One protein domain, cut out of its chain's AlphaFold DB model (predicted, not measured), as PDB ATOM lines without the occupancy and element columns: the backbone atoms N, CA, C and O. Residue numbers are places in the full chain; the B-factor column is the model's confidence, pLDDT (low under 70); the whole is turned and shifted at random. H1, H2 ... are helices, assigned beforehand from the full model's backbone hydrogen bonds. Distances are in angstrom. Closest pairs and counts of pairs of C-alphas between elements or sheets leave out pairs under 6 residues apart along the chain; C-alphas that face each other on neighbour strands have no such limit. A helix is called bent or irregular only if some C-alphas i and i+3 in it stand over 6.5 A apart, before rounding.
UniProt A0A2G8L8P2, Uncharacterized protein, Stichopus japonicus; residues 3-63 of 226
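AT A GLANCE: This is residues 3 to 63 of the 226 residues of an uncharacterized protein of Stichopus japonicus (UniProt A0A2G8L8P2). A long helix, H2, is bent into an L, with H4 inside the bend, H1 and H5 packed on its first arm, and H3 folded back near the end of its second. The 61 printed residues, all helix by class, hold H1 to H5 in chain order and no named strand. The whole is compact, radius of gyration of the C-alphas 10.8 A, spanning 30 by 28 by 17 A.

HOW THE PARTS SIT: Start at H2, residues 13 to 35, assigned as one helix by its hydrogen bonds but bent: C-alphas 22 and 25 are 7.7 A apart. Its arms, H2a (13 to 22) and H2b (25 to 35), are about perpendicular at 75 degrees; H2b is irregular, C-alphas 32 and 35 being 6.8 A apart. H5, residues 53 to 61, touches H2a, running the same way at a shallow tilt of 29 degrees; the closest C-alphas, Gly 21 and Asp 57, are 6.8 A apart. H1, residues 3 to 6, touches H2a, closest C-alphas Leu 6 and Val 16, 6.8 A. H4, residues 46 to 49, only just touches H2a with 3 pairs of C-alphas within 8 A, closest Val 16 and Cys 47, 7.7 A. H3, residues 38 to 44, is close but not clearly touching H2b, closest C-alphas Leu 35 and Thr 41, 5.8 A. Every O i to N i+4 pair in H2a, H3 and H5 is within hydrogen-bond range, and 6 of 7 in H2b; H1 and H4 are too short for one.

IN THESE COORDINATES: Find C-alpha 13 at (99.051, 95.958, 77.368); H2a runs 14.4 A from there, and H2b also 14.4 A. H5 runs 12.2 A to C-alpha 61 at (102.885, 115.086, 85.931).

THE WHOLE: The printed part has no cut and no long link; pLDDT is under 70 at residues 34 to 36.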
ATOM      1  N   ASN A   3     110.192 104.889  73.320       83.94
ATOM      2  CA  ASN A   3     109.305 105.677  72.445       83.94
ATOM      3  C   ASN A   3     109.192 105.109  71.022       83.94
ATOM      4  O   ASN A   3     108.122 105.117  70.428       83.94
ATOM      5  N   GLN A   4     110.296 104.598  70.472       86.75
ATOM      6  CA  GLN A   4     110.297 103.991  69.141       86.75
ATOM      7  C   GLN A   4     109.548 102.657  69.142       86.75
ATOM      8  O   GLN A   4     108.920 102.315  68.149       86.75
ATOM      9  N   TRP A   5     109.589 101.924  70.258       92.50
ATOM     10  CA  TRP A   5     108.819 100.695  70.422       92.50
ATOM     11  C   TRP A   5     107.313 100.991  70.466       92.50
ATOM     12  O   TRP A   5     106.568 100.403  69.689       92.50
ATOM     13  N   LEU A   6     106.888 101.974  71.271       92.12
ATOM     14  CA  LEU A   6     105.482 102.402  71.395       92.12
ATOM     15  C   LEU A   6     104.867 102.905  70.079       92.12
ATOM     16  O   LEU A   6     103.654 102.915  69.921       92.12
ATOM     17  N   LYS A   7     105.691 103.310  69.107       87.50
ATOM     18  CA  LYS A   7     105.210 103.725  67.784       87.50
ATOM     19  C   LYS A   7     104.650 102.562  66.957       87.50
ATOM     20  O   LYS A   7     103.780 102.776  66.119       87.50
ATOM     21  N   TYR A   8     105.172 101.354  67.166       89.00
ATOM     22  CA  TYR A   8     104.874 100.186  66.331       89.00
ATOM     23  C   TYR A   8     104.207  99.041  67.095       89.00
ATOM     24  O   TYR A   8     103.819  98.056  66.478       89.00
ATOM     25  N   ASN A   9     104.078  99.152  68.419       89.88
ATOM     26  CA  ASN A   9     103.565  98.085  69.269       89.88
ATOM     27  C   ASN A   9     102.487  98.638  70.200       89.88
ATOM     28  O   ASN A   9     102.721  99.628  70.893       89.88
ATOM     29  N   LYS A  10     101.336  97.964  70.212       88.69
ATOM     30  CA  LYS A  10     100.215  98.215  71.130       88.69
ATOM     31  C   LYS A  10      99.985  97.074  72.122       88.69
ATOM     32  O   LYS A  10      99.093  97.150  72.948       88.69
ATOM     33  N   GLU A  11     100.791  96.024  72.024       88.81
ATOM     34  CA  GLU A  11     100.676  94.816  72.829       88.81
ATOM     35  C   GLU A  11     102.079  94.312  73.204       88.81
ATOM     36  O   GLU A  11     103.021  94.508  72.420       88.81
ATOM     37  N   PRO A  12     102.241  93.658  74.368       93.31
ATOM     38  CA  PRO A  12     101.203  93.415  75.378       93.31
ATOM     39  C   PRO A  12     100.842  94.682  76.178       93.31
ATOM     40  O   PRO A  12     101.718  95.518  76.425       93.31
ATOM     41  N   GLU A  13      99.580  94.803  76.610       91.00
ATOM     42  CA  GLU A  13      99.051  95.958  77.368       91.00
ATOM     43  C   GLU A  13      99.959  96.372  78.543       91.00
ATOM     44  O   GLU A  13     100.386  97.524  78.617       91.00
ATOM     45  N   ASP A  14     100.371  95.427  79.395       93.88
ATOM     46  CA  ASP A  14     101.247  95.699  80.548       93.88
ATOM     47  C   ASP A  14     102.556  96.397  80.147       93.88
ATOM     48  O   ASP A  14     103.056  97.301  80.830       93.88
ATOM     49  N   GLN A  15     103.132  95.988  79.015       95.19
ATOM     50  CA  GLN A  15     104.372  96.569  78.520       95.19
ATOM     51  C   GLN A  15     104.142  97.978  77.972       95.19
ATOM     52  O   GLN A  15     104.974  98.860  78.222       95.19
ATOM     53  N   VAL A  16     103.016  98.210  77.288       94.75
ATOM     54  CA  VAL A  16     102.596  99.552  76.862       94.75
ATOM     55  C   VAL A  16     102.455 100.456  78.078       94.75
ATOM     56  O   VAL A  16     103.109 101.497  78.118       94.75
ATOM     57  N   THR A  17     101.715 100.047  79.111       95.00
ATOM     58  CA  THR A  17     101.508 100.824  80.344       95.00
ATOM     59  C   THR A  17     102.832 101.194  81.015       95.00
ATOM     60  O   THR A  17     103.065 102.358  81.366       95.00
ATOM     61  N   VAL A  18     103.752 100.233  81.158       96.62
ATOM     62  CA  VAL A  18     105.073 100.473  81.763       96.62
ATOM     63  C   VAL A  18     105.900 101.441  80.918       96.62
ATOM     64  O   VAL A  18     106.524 102.363  81.457       96.62
ATOM     65  N   PHE A  19     105.939 101.251  79.600       97.19
ATOM     66  CA  PHE A  19     106.727 102.106  78.714       97.19
ATOM     67  C   PHE A  19     106.136 103.509  78.626       97.19
ATOM     68  O   PHE A  19     106.899 104.477  78.703       97.19
ATOM     69  N   MET A  20     104.812 103.633  78.550       96.44
ATOM     70  CA  MET A  20     104.100 104.905  78.605       96.44
ATOM     71  C   MET A  20     104.462 105.652  79.886       96.44
ATOM     72  O   MET A  20     104.923 106.791  79.804       96.44
ATOM     73  N   GLY A  21     104.427 104.994  81.044       96.69
ATOM     74  CA  GLY A  21     104.810 105.614  82.316       96.69
ATOM     75  C   GLY A  21     106.249 106.124  82.339       96.69
ATOM     76  O   GLY A  21     106.502 107.264  82.729       96.69
ATOM     77  N   LYS A  22     107.201 105.320  81.852       96.94
ATOM     78  CA  LYS A  22     108.625 105.704  81.794       96.94
ATOM     79  C   LYS A  22     108.902 106.871  80.847       96.94
ATOM     80  O   LYS A  22     109.918 107.547  80.991       96.94
ATOM     81  N   THR A  23     108.027 107.105  79.874       95.94
ATOM     82  CA  THR A  23     108.225 108.103  78.817       95.94
ATOM     83  C   THR A  23     107.309 109.329  78.934       95.94
ATOM     84  O   THR A  23     107.449 110.256  78.136       95.94
ATOM     85  N   ALA A  24     106.461 109.408  79.967       95.94
ATOM     86  CA  ALA A  24     105.517 110.511  80.204       95.94
ATOM     87  C   ALA A  24     106.175 111.902  80.217       95.94
ATOM     88  O   ALA A  24     105.768 112.803  79.486       95.94
ATOM     89  N   PHE A  25     107.258 112.080  80.983       94.94
ATOM     90  CA  PHE A  25     107.968 113.365  81.052       94.94
ATOM     91  C   PHE A  25     108.635 113.746  79.725       94.94
ATOM     92  O   PHE A  25     108.659 114.923  79.358       94.94
ATOM     93  N   TYR A  26     109.150 112.757  78.986       93.25
ATOM     94  CA  TYR A  26     109.722 112.979  77.659       93.25
ATOM     95  C   TYR A  26     108.651 113.448  76.671       93.25
ATOM     96  O   TYR A  26     108.861 114.461  75.999       93.25
ATOM     97  N   ARG A  27     107.502 112.756  76.621       92.75
ATOM     98  CA  ARG A  27     106.354 113.162  75.800       92.75
ATOM     99  C   ARG A  27     105.927 114.578  76.135       92.75
ATOM    100  O   ARG A  27     105.876 115.410  75.239       92.75
ATOM    101  N   GLN A  28     105.715 114.882  77.416       92.75
ATOM    102  CA  GLN A  28     105.237 116.200  77.831       92.75
ATOM    103  C   GLN A  28     106.187 117.327  77.426       92.75
ATOM    104  O   GLN A  28     105.742 118.395  77.006       92.75
ATOM    105  N   ARG A  29     107.500 117.104  77.538       91.88
ATOM    106  CA  ARG A  29     108.497 118.066  77.064       91.88
ATOM    107  C   ARG A  29     108.396 118.258  75.549       91.88
ATOM    108  O   ARG A  29     108.305 119.388  75.086       91.88
ATOM    109  N   ARG A  30     108.325 117.162  74.792       90.62
ATOM    110  CA  ARG A  30     108.229 117.202  73.327       90.62
ATOM    111  C   ARG A  30     106.946 117.875  72.834       90.62
ATOM    112  O   ARG A  30     107.004 118.658  71.888       90.62
ATOM    113  N   ILE A  31     105.821 117.629  73.507       90.50
ATOM    114  CA  ILE A  31     104.530 118.266  73.219       90.50
ATOM    115  C   ILE A  31     104.653 119.787  73.337       90.50
ATOM    116  O   ILE A  31     104.314 120.502  72.397       90.50
ATOM    117  N   LYS A  32     105.231 120.270  74.444       87.62
ATOM    118  CA  LYS A  32     105.439 121.705  74.698       87.62
ATOM    119  C   LYS A  32     106.400 122.370  73.718       87.62
ATOM    120  O   LYS A  32     106.200 123.529  73.373       87.62
ATOM    121  N   GLU A  33     107.465 121.673  73.338       85.19
ATOM    122  CA  GLU A  33     108.567 122.261  72.572       85.19
ATOM    123  C   GLU A  33     108.353 122.211  71.057       85.19
ATOM    124  O   GLU A  33     108.898 123.051  70.348       85.19
ATOM    125  N   SER A  34     107.622 121.216  70.541       68.06
ATOM    126  CA  SER A  34     107.779 120.848  69.125       68.06
ATOM    127  C   SER A  34     106.537 120.353  68.399       68.06
ATOM    128  O   SER A  34     106.538 120.370  67.170       68.06
ATOM    129  N   LEU A  35     105.481 119.919  69.095       63.16
ATOM    130  CA  LEU A  35     104.391 119.233  68.400       63.16
ATOM    131  C   LEU A  35     103.298 120.152  67.865       63.16
ATOM    132  O   LEU A  35     102.687 119.782  66.872       63.16
ATOM    133  N   GLY A  36     103.101 121.356  68.398       68.69
ATOM    134  CA  GLY A  36     102.259 122.410  67.805       68.69
ATOM    135  C   GLY A  36     100.744 122.138  67.737       68.69
ATOM    136  O   GLY A  36      99.965 123.056  67.973       68.69
ATOM    137  N   SER A  37     100.306 120.906  67.456       82.81
ATOM    138  CA  SER A  37      98.907 120.480  67.349       82.81
ATOM    139  C   SER A  37      98.665 119.124  68.029       82.81
ATOM    140  O   SER A  37      99.588 118.342  68.280       82.81
ATOM    141  N   VAL A  38      97.400 118.820  68.317       86.69
ATOM    142  CA  VAL A  38      97.008 117.530  68.907       86.69
ATOM    143  C   VAL A  38      97.154 116.395  67.893       86.69
ATOM    144  O   VAL A  38      97.662 115.338  68.248       86.69
ATOM    145  N   ASN A  39      96.815 116.624  66.620       88.25
ATOM    146  CA  ASN A  39      96.941 115.618  65.558       88.25
ATOM    147  C   ASN A  39      98.373 115.117  65.373       88.25
ATOM    148  O   ASN A  39      98.617 113.915  65.319       88.25
ATOM    149  N   THR A  40      99.338 116.032  65.312       89.44
ATOM    150  CA  THR A  40     100.763 115.681  65.236       89.44
ATOM    151  C   THR A  40     101.219 114.937  66.488       89.44
ATOM    152  O   THR A  40     101.976 113.974  66.384       89.44
ATOM    153  N   THR A  41     100.711 115.327  67.663       90.38
ATOM    154  CA  THR A  41     100.980 114.621  68.924       90.38
ATOM    155  C   THR A  41     100.459 113.187  68.891       90.38
ATOM    156  O   THR A  41     101.195 112.276  69.252       90.38
ATOM    157  N   ILE A  42      99.227 112.967  68.430       91.31
ATOM    158  CA  ILE A  42      98.628 111.631  68.310       91.31
ATOM    159  C   ILE A  42      99.368 110.796  67.260       91.31
ATOM    160  O   ILE A  42      99.620 109.615  67.485       91.31
ATOM    161  N   ALA A  43      99.765 111.391  66.134       89.81
ATOM    162  CA  ALA A  43     100.526 110.691  65.101       89.81
ATOM    163  C   ALA A  43     101.897 110.208  65.610       89.81
ATOM    164  O   ALA A  43     102.382 109.155  65.192       89.81
ATOM    165  N   GLU A  44     102.529 110.961  66.513       90.50
ATOM    166  CA  GLU A  44     103.789 110.560  67.135       90.50
ATOM    167  C   GLU A  44     103.599 109.612  68.330       90.50
ATOM    168  O   GLU A  44     104.362 108.656  68.489       90.50
ATOM    169  N   PHE A  45     102.580 109.853  69.151       92.00
ATOM    170  CA  PHE A  45     102.298 109.139  70.393       92.00
ATOM    171  C   PHE A  45     100.899 108.523  70.363       92.00
ATOM    172  O   PHE A  45     100.041 108.857  71.177       92.00
ATOM    173  N   SER A  46     100.673 107.601  69.429       91.00
ATOM    174  CA  SER A  46      99.354 106.996  69.193       91.00
ATOM    175  C   SER A  46      98.786 106.282  70.420       91.00
ATOM    176  O   SER A  46      97.586 106.370  70.670       91.00
ATOM    177  N   CYS A  47      99.652 105.659  71.227       94.31
ATOM    178  CA  CYS A  47      99.259 104.995  72.471       94.31
ATOM    179  C   CYS A  47      98.709 105.966  73.528       94.31
ATOM    180  O   CYS A  47      98.117 105.539  74.507       94.31
ATOM    181  N   LEU A  48      98.872 107.286  73.369       94.06
ATOM    182  CA  LEU A  48      98.332 108.262  74.320       94.06
ATOM    183  C   LEU A  48      96.797 108.260  74.365       94.06
ATOM    184  O   LEU A  48      96.227 108.693  75.362       94.06
ATOM    185  N   LEU A  49      96.142 107.782  73.304       94.81
ATOM    186  CA  LEU A  49      94.689 107.609  73.262       94.81
ATOM    187  C   LEU A  49      94.225 106.238  73.771       94.81
ATOM    188  O   LEU A  49      93.017 106.024  73.883       94.81
ATOM    189  N   ASP A  50      95.145 105.321  74.079       94.75
ATOM    190  CA  ASP A  50      94.777 104.019  74.626       94.75
ATOM    191  C   ASP A  50      94.194 104.190  76.049       94.75
ATOM    192  O   ASP A  50      94.522 105.159  76.754       94.75
ATOM    193  N   PRO A  51      93.307 103.280  76.497       94.44
ATOM    194  CA  PRO A  51      92.617 103.407  77.777       94.44
ATOM    195  C   PRO A  51      93.560 103.669  78.963       94.44
ATOM    196  O   PRO A  51      94.534 102.957  79.185       94.44
ATOM    197  N   GLY A  52      93.267 104.708  79.751       95.12
ATOM    198  CA  GLY A  52      94.003 105.038  80.976       95.12
ATOM    199  C   GLY A  52      95.317 105.806  80.788       95.12
ATOM    200  O   GLY A  52      95.856 106.312  81.776       95.12
ATOM    201  N   MET A  53      95.829 105.949  79.559       96.62
ATOM    202  CA  MET A  53      97.139 106.573  79.318       96.62
ATOM    203  C   MET A  53      97.149 108.079  79.609       96.62
ATOM    204  O   MET A  53      98.111 108.594  80.184       96.62
ATOM    205  N   ILE A  54      96.060 108.788  79.296       97.12
ATOM    206  CA  ILE A  54      95.902 110.213  79.635       97.12
ATOM    207  C   ILE A  54      95.909 110.398  81.157       97.12
ATOM    208  O   ILE A  54      96.575 111.295  81.680       97.12
ATOM    209  N   GLU A  55      95.179 109.558  81.892       97.19
ATOM    210  CA  GLU A  55      95.134 109.634  83.350       97.19
ATOM    211  C   GLU A  55      96.464 109.280  83.997       97.19
ATOM    212  O   GLU A  55      96.843 109.933  84.973       97.19
ATOM    213  N   GLN A  56      97.163 108.278  83.467       97.44
ATOM    214  CA  GLN A  56      98.485 107.883  83.929       97.44
ATOM    215  C   GLN A  56      99.482 109.033  83.774       97.44
ATOM    216  O   GLN A  56     100.125 109.417  84.755       97.44
ATOM    217  N   ASP A  57      99.567 109.636  82.586       97.12
ATOM    218  CA  ASP A  57     100.450 110.782  82.348       97.12
ATOM    219  C   ASP A  57     100.082 111.953  83.256       97.12
ATOM    220  O   ASP A  57     100.953 112.576  83.869       97.12
ATOM    221  N   PHE A  58      98.787 112.222  83.425       97.06
ATOM    222  CA  PHE A  58      98.335 113.293  84.304       97.06
ATOM    223  C   PHE A  58      98.691 113.024  85.767       97.06
ATOM    224  O   PHE A  58      99.093 113.945  86.476       97.06
ATOM    225  N   ALA A  59      98.576 111.781  86.233       97.31
ATOM    226  CA  ALA A  59      98.937 111.401  87.593       97.31
ATOM    227  C   ALA A  59     100.441 111.554  87.857       97.31
ATOM    228  O   ALA A  59     100.819 112.010  88.935       97.31
ATOM    229  N   LEU A  60     101.287 111.230  86.876       97.31
ATOM    230  CA  LEU A  60     102.741 111.383  86.977       97.31
ATOM    231  C   LEU A  60     103.169 112.856  86.955       97.31
ATOM    232  O   LEU A  60     104.033 113.263  87.730       97.31
ATOM    233  N   LEU A  61     102.550 113.668  86.095       95.94
ATOM    234  CA  LEU A  61     102.885 115.086  85.931       95.94
ATOM    235  C   LEU A  61     102.259 115.982  87.013       95.94
ATOM    236  O   LEU A  61     102.831 117.010  87.377       95.94
ATOM    237  N   TYR A  62     101.083 115.612  87.525       95.19
ATOM    238  CA  TYR A  62     100.278 116.407  88.459       95.19
ATOM    239  C   TYR A  62      99.719 115.558  89.621       95.19
ATOM    240  O   TYR A  62      98.501 115.539  89.856       95.19
ATOM    241  N   PRO A  63     100.579 114.895  90.418       94.50
ATOM    242  CA  PRO A  63     100.158 113.896  91.406       94.50
ATOM    243  C   PRO A  63      99.175 114.442  92.448       94.50
ATOM    244  O   PRO A  63      98.191 113.793  92.795       94.50
TER     245      PRO A  63